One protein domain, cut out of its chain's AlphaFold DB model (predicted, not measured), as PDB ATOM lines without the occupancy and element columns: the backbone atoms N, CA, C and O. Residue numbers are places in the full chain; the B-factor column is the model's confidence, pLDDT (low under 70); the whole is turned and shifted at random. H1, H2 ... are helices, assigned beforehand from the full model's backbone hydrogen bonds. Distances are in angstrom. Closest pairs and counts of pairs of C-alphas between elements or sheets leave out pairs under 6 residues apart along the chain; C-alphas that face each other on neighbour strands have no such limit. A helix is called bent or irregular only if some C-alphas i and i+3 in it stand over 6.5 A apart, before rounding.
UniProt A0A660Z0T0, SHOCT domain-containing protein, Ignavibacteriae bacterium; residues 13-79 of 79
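This is residues 13 to 79 of the 79 residues of the protein "SHOCT domain-containing protein" of Ignavibacteriae bacterium (UniProt A0A660Z0T0). A helix at one end, H1, stands free of the rest, and a long loop, residues 32 to 46, carries the chain across to a helical hairpin of H2 and H3 at the other end. The hairpin is the one place where two helices touch; H1 and the loop make much of the length. The printed part has 67 residues with three named helices, H1, H2 and H3 in that order, and no named strand; its class is all helix. It is extended, with a radius of gyration of the C-alphas of 20.3 A, and flat in outline, with spans of 60 by 34 by 13 A.

H1, residues 13 to 31, begins with C-alpha 13 at (135.384, 138.796, 128.541) and is 27.9 A long from first to last C-alpha. It has a kink of 25 degrees near residue 24 and is only just irregular: C-alphas 28 and 31 are 6.6 A apart. H2, residues 47 to 63, begins with C-alpha 47 at (159.918, 183.611, 124.408) and is 24.4 A long. H3, residues 69 to 78, is 14.6 A long and ends with C-alpha 78 at (155.438, 192.868, 115.864).

H1 is apart from both H2 and H3. H2 touches H3 with residues 55 to 62 alone, and the closest C-alphas, those of Leu 58 and Phe 72, are 6.5 A apart. The two form a helical hairpin, at a shallow tilt of 7 degrees, opposite ways. In H2 and H3 every O i to N i+4 pair is within hydrogen-bond range; in H1 14 of 15 are.

The two C-alphas farthest apart, those of Ile 13 and Asp 70, are 60.1 A from each other. The printed part has no cut and ends at residue 79, the chain's last. The link from H1 to H2 is long, with 15 residues; that from H2 to H3 is tight, with 5. Residues 13 to 46 stand free. The mean pLDDT of the printed part is 73.4, and residues 28 to 52 and residue 79 are under 70.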
ATOM      1  N   ILE A  13     136.102 137.555 128.839       80.12
ATOM      2  CA  ILE A  13     135.384 138.796 128.541       80.12
ATOM      3  C   ILE A  13     136.211 140.011 128.978       80.12
ATOM      4  O   ILE A  13     136.231 141.021 128.278       80.12
ATOM      5  N   ILE A  14     136.954 139.902 130.084       80.81
ATOM      6  CA  ILE A  14     137.832 140.968 130.591       80.81
ATOM      7  C   ILE A  14     138.826 141.480 129.528       80.81
ATOM      8  O   ILE A  14     138.813 142.684 129.270       80.81
ATOM      9  N   PRO A  15     139.655 140.645 128.863       83.56
ATOM     10  CA  PRO A  15     140.604 141.143 127.865       83.56
ATOM     11  C   PRO A  15     139.911 141.776 126.650       83.56
ATOM     12  O   PRO A  15     140.389 142.784 126.135       83.56
ATOM     13  N   VAL A  16     138.756 141.247 126.229       85.94
ATOM     14  CA  VAL A  16     137.977 141.789 125.102       85.94
ATOM     15  C   VAL A  16     137.407 143.167 125.441       85.94
ATOM     16  O   VAL A  16     137.561 144.111 124.663       85.94
ATOM     17  N   ILE A  17     136.810 143.318 126.627       87.31
ATOM     18  CA  ILE A  17     136.297 144.606 127.108       87.31
ATOM     19  C   ILE A  17     137.441 145.609 127.272       87.31
ATOM     20  O   ILE A  17     137.308 146.747 126.830       87.31
ATOM     21  N   CYS A  18     138.577 145.201 127.845       85.31
ATOM     22  CA  CYS A  18     139.756 146.058 127.972       85.31
ATOM     23  C   CYS A  18     140.277 146.541 126.612       85.31
ATOM     24  O   CYS A  18     140.670 147.701 126.504       85.31
ATOM     25  N   MET A  19     140.255 145.698 125.575       88.00
ATOM     26  CA  MET A  19     140.714 146.075 124.235       88.00
ATOM     27  C   MET A  19     139.800 147.128 123.591       88.00
ATOM     28  O   MET A  19     140.280 148.128 123.052       88.00
ATOM     29  N   ILE A  20     138.482 146.942 123.709       89.06
ATOM     30  CA  ILE A  20     137.477 147.898 123.223       89.06
ATOM     31  C   ILE A  20     137.572 149.208 124.016       89.06
ATOM     32  O   ILE A  20     137.622 150.291 123.429       89.06
ATOM     33  N   ALA A  21     137.667 149.121 125.344       87.81
ATOM     34  CA  ALA A  21     137.811 150.275 126.219       87.81
ATOM     35  C   ALA A  21     139.093 151.057 125.918       87.81
ATOM     36  O   ALA A  21     139.026 152.274 125.842       87.81
ATOM     37  N   MET A  22     140.232 150.395 125.677       83.06
ATOM     38  CA  MET A  22     141.484 151.038 125.248       83.06
ATOM     39  C   MET A  22     141.331 151.768 123.916       83.06
ATOM     40  O   MET A  22     141.823 152.883 123.791       83.06
ATOM     41  N   PHE A  23     140.641 151.185 122.935       85.06
ATOM     42  CA  PHE A  23     140.430 151.820 121.633       85.06
ATOM     43  C   PHE A  23     139.586 153.093 121.750       85.06
ATOM     44  O   PHE A  23     139.997 154.160 121.287       85.06
ATOM     45  N   PHE A  24     138.445 153.011 122.441       85.56
ATOM     46  CA  PHE A  24     137.613 154.183 122.713       85.56
ATOM     47  C   PHE A  24     138.350 155.191 123.583       85.56
ATOM     48  O   PHE A  24     138.371 156.373 123.263       85.56
ATOM     49  N   PHE A  25     139.018 154.738 124.637       81.62
ATOM     50  CA  PHE A  25     139.815 155.596 125.494       81.62
ATOM     51  C   PHE A  25     140.929 156.279 124.709       81.62
ATOM     52  O   PHE A  25     141.094 157.468 124.882       81.62
ATOM     53  N   MET A  26     141.633 155.619 123.791       74.38
ATOM     54  CA  MET A  26     142.644 156.252 122.936       74.38
ATOM     55  C   MET A  26     142.020 157.271 121.974       74.38
ATOM     56  O   MET A  26     142.587 158.344 121.765       74.38
ATOM     57  N   MET A  27     140.835 156.977 121.429       74.06
ATOM     58  CA  MET A  27     140.106 157.883 120.538       74.06
ATOM     59  C   MET A  27     139.569 159.122 121.277       74.06
ATOM     60  O   MET A  27     139.693 160.233 120.770       74.06
ATOM     61  N   PHE A  28     139.052 158.955 122.498       68.00
ATOM     62  CA  PHE A  28     138.592 160.037 123.379       68.00
ATOM     63  C   PHE A  28     139.760 160.787 124.048       68.00
ATOM     64  O   PHE A  28     139.715 162.003 124.220       68.00
ATOM     65  N   ARG A  29     140.856 160.093 124.369       62.50
ATOM     66  CA  ARG A  29     142.099 160.642 124.944       62.50
ATOM     67  C   ARG A  29     143.020 161.254 123.891       62.50
ATOM     68  O   ARG A  29     144.049 161.834 124.234       62.50
ATOM     69  N   ARG A  30     142.604 161.263 122.623       57.81
ATOM     70  CA  ARG A  30     143.173 162.113 121.566       57.81
ATOM     71  C   ARG A  30     143.035 163.620 121.868       57.81
ATOM     72  O   ARG A  30     143.536 164.434 121.105       57.81
ATOM     73  N   GLY A  31     142.416 163.985 122.998       56.69
ATOM     74  CA  GLY A  31     142.470 165.314 123.617       56.69
ATOM     75  C   GLY A  31     143.537 165.523 124.709       56.69
ATOM     76  O   GLY A  31     143.589 166.613 125.269       56.69
ATOM     77  N   GLY A  32     144.390 164.547 125.049       62.94
ATOM     78  CA  GLY A  32     145.466 164.786 126.020       62.94
ATOM     79  C   GLY A  32     146.042 163.542 126.689       62.94
ATOM     80  O   GLY A  32     145.650 163.168 127.794       62.94
ATOM     81  N   PHE A  33     147.060 162.947 126.074       50.91
ATOM     82  CA  PHE A  33     148.057 162.162 126.798       50.91
ATOM     83  C   PHE A  33     149.425 162.784 126.545       50.91
ATOM     84  O   PHE A  33     150.157 162.374 125.653       50.91
ATOM     85  N   ARG A  34     149.742 163.838 127.306       58.62
ATOM     86  CA  ARG A  34     151.131 164.261 127.475       58.62
ATOM     87  C   ARG A  34     151.726 163.329 128.537       58.62
ATOM     88  O   ARG A  34     151.269 163.394 129.679       58.62
ATOM     89  N   PRO A  35     152.642 162.407 128.193       59.16
ATOM     90  CA  PRO A  35     153.313 161.598 129.201       59.16
ATOM     91  C   PRO A  35     154.054 162.523 130.189       59.16
ATOM     92  O   PRO A  35     154.603 163.537 129.763       59.16
ATOM     93  N   PRO A  36     154.093 162.202 131.497       59.69
ATOM     94  CA  PRO A  36     154.784 163.028 132.493       59.69
ATOM     95  C   PRO A  36     156.316 162.954 132.384       59.69
ATOM     96  O   PRO A  36     157.012 163.698 133.066       59.69
ATOM     97  N   TRP A  37     156.853 162.065 131.546       57.34
ATOM     98  CA  TRP A  37     158.286 161.846 131.366       57.34
ATOM     99  C   TRP A  37     158.685 162.161 129.928       57.34
ATOM    100  O   TRP A  37     158.625 161.314 129.044       57.34
ATOM    101  N   GLY A  38     159.053 163.415 129.698       53.78
ATOM    102  CA  GLY A  38     159.483 163.887 128.387       53.78
ATOM    103  C   GLY A  38     159.616 165.400 128.347       53.78
ATOM    104  O   GLY A  38     158.929 166.053 127.570       53.78
ATOM    105  N   GLN A  39     160.437 165.964 129.234       50.50
ATOM    106  CA  GLN A  39     160.869 167.361 129.131       50.50
ATOM    107  C   GLN A  39     162.182 167.578 129.898       50.50
ATOM    108  O   GLN A  39     162.289 168.395 130.804       50.50
ATOM    109  N   ASN A  40     163.191 166.783 129.540       57.06
ATOM    110  CA  ASN A  40     164.571 167.254 129.584       57.06
ATOM    111  C   ASN A  40     164.893 167.746 128.169       57.06
ATOM    112  O   ASN A  40     164.602 167.017 127.220       57.06
ATOM    113  N   SER A  41     165.486 168.942 128.079       53.94
ATOM    114  CA  SER A  41     165.591 169.811 126.885       53.94
ATOM    115  C   SER A  41     164.259 170.544 126.674       53.94
ATOM    116  O   SER A  41     163.245 169.903 126.462       53.94
ATOM    117  N   ASP A  42     164.111 171.846 126.921       47.47
ATOM    118  CA  ASP A  42     164.907 172.931 126.361       47.47
ATOM    119  C   ASP A  42     164.974 174.143 127.305       47.47
ATOM    120  O   ASP A  42     163.973 174.775 127.641       47.47
ATOM    121  N   ARG A  43     166.194 174.529 127.688       48.25
ATOM    122  CA  ARG A  43     166.505 175.822 128.323       48.25
ATOM    123  C   ARG A  43     166.541 176.966 127.289       48.25
ATOM    124  O   ARG A  43     167.451 177.784 127.324       48.25
ATOM    125  N   HIS A  44     165.585 177.017 126.359       47.59
ATOM    126  CA  HIS A  44     165.515 178.084 125.347       47.59
ATOM    127  C   HIS A  44     164.086 178.325 124.822       47.59
ATOM    128  O   HIS A  44     163.862 178.478 123.629       47.59
ATOM    129  N   GLN A  45     163.083 178.312 125.707       48.09
ATOM    130  CA  GLN A  45     161.683 178.516 125.318       48.09
ATOM    131  C   GLN A  45     160.908 179.333 126.366       48.09
ATOM    132  O   GLN A  45     159.852 178.919 126.846       48.09
ATOM    133  N   SER A  46     161.453 180.480 126.790       51.34
ATOM    134  CA  SER A  46     160.655 181.476 127.527       51.34
ATOM    135  C   SER A  46     160.030 182.529 126.614       51.34
ATOM    136  O   SER A  46     159.129 183.220 127.060       51.34
ATOM    137  N   GLU A  47     160.459 182.628 125.353       54.19
ATOM    138  CA  GLU A  47     159.918 183.611 124.408       54.19
ATOM    139  C   GLU A  47     158.606 183.121 123.783       54.19
ATOM    140  O   GLU A  47     157.594 183.804 123.856       54.19
ATOM    141  N   SER A  48     158.546 181.870 123.308       54.59
ATOM    142  CA  SER A  48     157.346 181.385 122.611       54.59
ATOM    143  C   SER A  48     156.120 181.223 123.512       54.59
ATOM    144  O   SER A  48     155.008 181.362 123.025       54.59
ATOM    145  N   LYS A  49     156.285 180.961 124.818       57.69
ATOM    146  CA  LYS A  49     155.141 180.916 125.751       57.69
ATOM    147  C   LYS A  49     154.540 182.302 125.979       57.69
ATOM    148  O   LYS A  49     153.330 182.407 126.163       57.69
ATOM    149  N   ASP A  50     155.375 183.337 125.970       59.69
ATOM    150  CA  ASP A  50     154.923 184.717 126.109       59.69
ATOM    151  C   ASP A  50     154.280 185.205 124.802       59.69
ATOM    152  O   ASP A  50     153.170 185.733 124.835       59.69
ATOM    153  N   SER A  51     154.866 184.877 123.642       61.56
ATOM    154  CA  SER A  51     154.269 185.144 122.324       61.56
ATOM    155  C   SER A  51     152.947 184.393 122.111       61.56
ATOM    156  O   SER A  51     151.977 184.970 121.620       61.56
ATOM    157  N   GLU A  52     152.854 183.119 122.518       64.69
ATOM    158  CA  GLU A  52     151.597 182.354 122.488       64.69
ATOM    159  C   GLU A  52     150.535 182.991 123.397       64.69
ATOM    160  O   GLU A  52     149.372 183.090 123.002       64.69
ATOM    161  N   SER A  53     150.931 183.481 124.578       72.69
ATOM    162  CA  SER A  53     150.053 184.218 125.495       72.69
ATOM    163  C   SER A  53     149.590 185.553 124.898       72.69
ATOM    164  O   SER A  53     148.397 185.867 124.927       72.69
ATOM    165  N   ALA A  54     150.493 186.321 124.284       77.88
ATOM    166  CA  ALA A  54     150.177 187.593 123.644       77.88
ATOM    167  C   ALA A  54     149.189 187.409 122.478       77.88
ATOM    168  O   ALA A  54     148.159 188.087 122.424       77.88
ATOM    169  N   ILE A  55     149.424 186.426 121.602       82.31
ATOM    170  CA  ILE A  55     148.517 186.093 120.492       82.31
ATOM    171  C   ILE A  55     147.142 185.631 121.009       82.31
ATOM    172  O   ILE A  55     146.113 185.968 120.410       82.31
ATOM    173  N   ASP A  56     147.090 184.888 122.119       82.19
ATOM    174  CA  ASP A  56     145.829 184.463 122.738       82.19
ATOM    175  C   ASP A  56     145.033 185.651 123.311       82.19
ATOM    176  O   ASP A  56     143.829 185.784 123.055       82.19
ATOM    177  N   ILE A  57     145.712 186.586 123.986       85.62
ATOM    178  CA  ILE A  57     145.110 187.825 124.504       85.62
ATOM    179  C   ILE A  57     144.541 188.673 123.359       85.62
ATOM    180  O   ILE A  57     143.400 189.143 123.452       85.62
ATOM    181  N   LEU A  58     145.295 188.835 122.269       86.69
ATOM    182  CA  LEU A  58     144.842 189.520 121.055       86.69
ATOM    183  C   LEU A  58     143.577 188.862 120.488       86.69
ATOM    184  O   LEU A  58     142.577 189.539 120.238       86.69
ATOM    185  N   LYS A  59     143.575 187.534 120.338       85.25
ATOM    186  CA  LYS A  59     142.427 186.786 119.801       85.25
ATOM    187  C   LYS A  59     141.183 186.948 120.676       85.25
ATOM    188  O   LYS A  59     140.079 187.113 120.152       85.25
ATOM    189  N   LYS A  60     141.348 186.952 122.000       88.50
ATOM    190  CA  LYS A  60     140.254 187.165 122.956       88.50
ATOM    191  C   LYS A  60     139.638 188.560 122.832       88.50
ATOM    192  O   LYS A  60     138.417 188.677 122.891       88.50
ATOM    193  N   ARG A  61     140.451 189.602 122.632       87.19
ATOM    194  CA  ARG A  61     139.972 190.983 122.415       87.19
ATOM    195  C   ARG A  61     139.324 191.164 121.046       87.19
ATOM    196  O   ARG A  61     138.294 191.823 120.945       87.19
ATOM    197  N   TYR A  62     139.859 190.508 120.017       86.12
ATOM    198  CA  TYR A  62     139.248 190.486 118.686       86.12
ATOM    199  C   TYR A  62     137.861 189.835 118.721       86.12
ATOM    200  O   TYR A  62     136.903 190.379 118.183       86.12
ATOM    201  N   ALA A  63     137.720 188.713 119.436       87.06
ATOM    202  CA  ALA A  63     136.428 188.052 119.631       87.06
ATOM    203  C   ALA A  63     135.433 188.899 120.443       87.06
ATOM    204  O   ALA A  63     134.224 188.768 120.268       87.06
ATOM    205  N   ARG A  64     135.934 189.777 121.320       87.12
ATOM    206  CA  ARG A  64     135.126 190.779 122.028       87.12
ATOM    207  C   ARG A  64     134.778 191.996 121.166       87.12
ATOM    208  O   ARG A  64     133.948 192.792 121.587       87.12
ATOM    209  N   GLY A  65     135.388 192.139 119.986       87.00
ATOM    210  CA  GLY A  65     135.239 193.309 119.119       87.00
ATOM    211  C   GLY A  65     135.948 194.561 119.645       87.00
ATOM    212  O   GLY A  65     135.679 195.651 119.158       87.00
ATOM    213  N   GLU A  66     136.837 194.415 120.635       87.25
ATOM    214  CA  GLU A  66     137.594 195.527 121.235       87.25
ATOM    215  C   GLU A  66     138.757 195.986 120.345       87.25
ATOM    216  O   GLU A  66     139.255 197.091 120.521       87.25
ATOM    217  N   ILE A  67     139.190 195.139 119.405       87.75
ATOM    218  CA  ILE A  67     140.225 195.453 118.417       87.75
ATOM    219  C   ILE A  67     139.739 195.106 117.016       87.75
ATOM    220  O   ILE A  67     139.024 194.117 116.806       87.75
ATOM    221  N   THR A  68     140.154 195.906 116.043       88.31
ATOM    222  CA  THR A  68     139.858 195.652 114.634       88.31
ATOM    223  C   THR A  68     140.814 194.608 114.048       88.31
ATOM    224  O   THR A  68     141.874 194.305 114.600       88.31
ATOM    225  N   LYS A  69     140.450 194.029 112.898       85.25
ATOM    226  CA  LYS A  69     141.301 193.050 112.199       85.25
ATOM    227  C   LYS A  69     142.666 193.636 111.806       85.25
ATOM    228  O   LYS A  69     143.640 192.893 111.762       85.25
ATOM    229  N   ASP A  70     142.717 194.936 111.525       87.81
ATOM    230  CA  ASP A  70     143.945 195.641 111.149       87.81
ATOM    231  C   ASP A  70     144.921 195.721 112.332       87.81
ATOM    232  O   ASP A  70     146.068 195.295 112.231       87.81
ATOM    233  N   GLU A  71     144.416 196.117 113.504       85.00
ATOM    234  CA  GLU A  71     145.188 196.166 114.751       85.00
ATOM    235  C   GLU A  71     145.690 194.783 115.187       85.00
ATOM    236  O   GLU A  71     146.825 194.646 115.643       85.00
ATOM    237  N   PHE A  72     144.875 193.739 115.006       87.81
ATOM    238  CA  PHE A  72     145.291 192.358 115.264       87.81
ATOM    239  C   PHE A  72     146.461 191.928 114.364       87.81
ATOM    240  O   PHE A  72     147.386 191.266 114.832       87.81
ATOM    241  N   ASP A  73     146.426 192.290 113.079       86.12
ATOM    242  CA  ASP A  73     147.471 191.921 112.119       86.12
ATOM    243  C   ASP A  73     148.781 192.683 112.365       86.12
ATOM    244  O   ASP A  73     149.853 192.084 112.280       86.12
ATOM    245  N   GLN A  74     148.702 193.964 112.741       86.44
ATOM    246  CA  GLN A  74     149.865 194.771 113.134       86.44
ATOM    247  C   GLN A  74     150.573 194.183 114.357       86.44
ATOM    248  O   GLN A  74     151.765 193.898 114.300       86.44
ATOM    249  N   MET A  75     149.838 193.912 115.440       82.88
ATOM    250  CA  MET A  75     150.435 193.356 116.659       82.88
ATOM    251  C   MET A  75     150.954 191.925 116.458       82.88
ATOM    252  O   MET A  75     151.923 191.527 117.089       82.88
ATOM    253  N   LYS A  76     150.341 191.146 115.558       79.88
ATOM    254  CA  LYS A  76     150.842 189.814 115.191       79.88
ATOM    255  C   LYS A  76     152.166 189.873 114.417       79.88
ATOM    256  O   LYS A  76     152.907 188.903 114.457       79.88
ATOM    257  N   LYS A  77     152.422 190.946 113.664       81.19
ATOM    258  CA  LYS A  77     153.677 191.142 112.914       81.19
ATOM    259  C   LYS A  77     154.819 191.671 113.780       81.19
ATOM    260  O   LYS A  77     155.968 191.536 113.378       81.19
ATOM    261  N   ASP A  78     154.485 192.311 114.897       75.94
ATOM    262  CA  ASP A  78     155.438 192.868 115.864       75.94
ATOM    263  C   ASP A  78     155.987 191.802 116.838       75.94
ATOM    264  O   ASP A  78     157.065 191.978 117.399       75.94
ATOM    265  N   LEU A  79     155.256 190.687 116.995       66.25
ATOM    266  CA  LEU A  79     155.614 189.491 117.775       66.25
ATOM    267  C   LEU A  79     156.301 188.419 116.919       66.25
ATOM    268  O   LEU A  79     157.152 187.701 117.484       66.25
TER     269      LEU A  79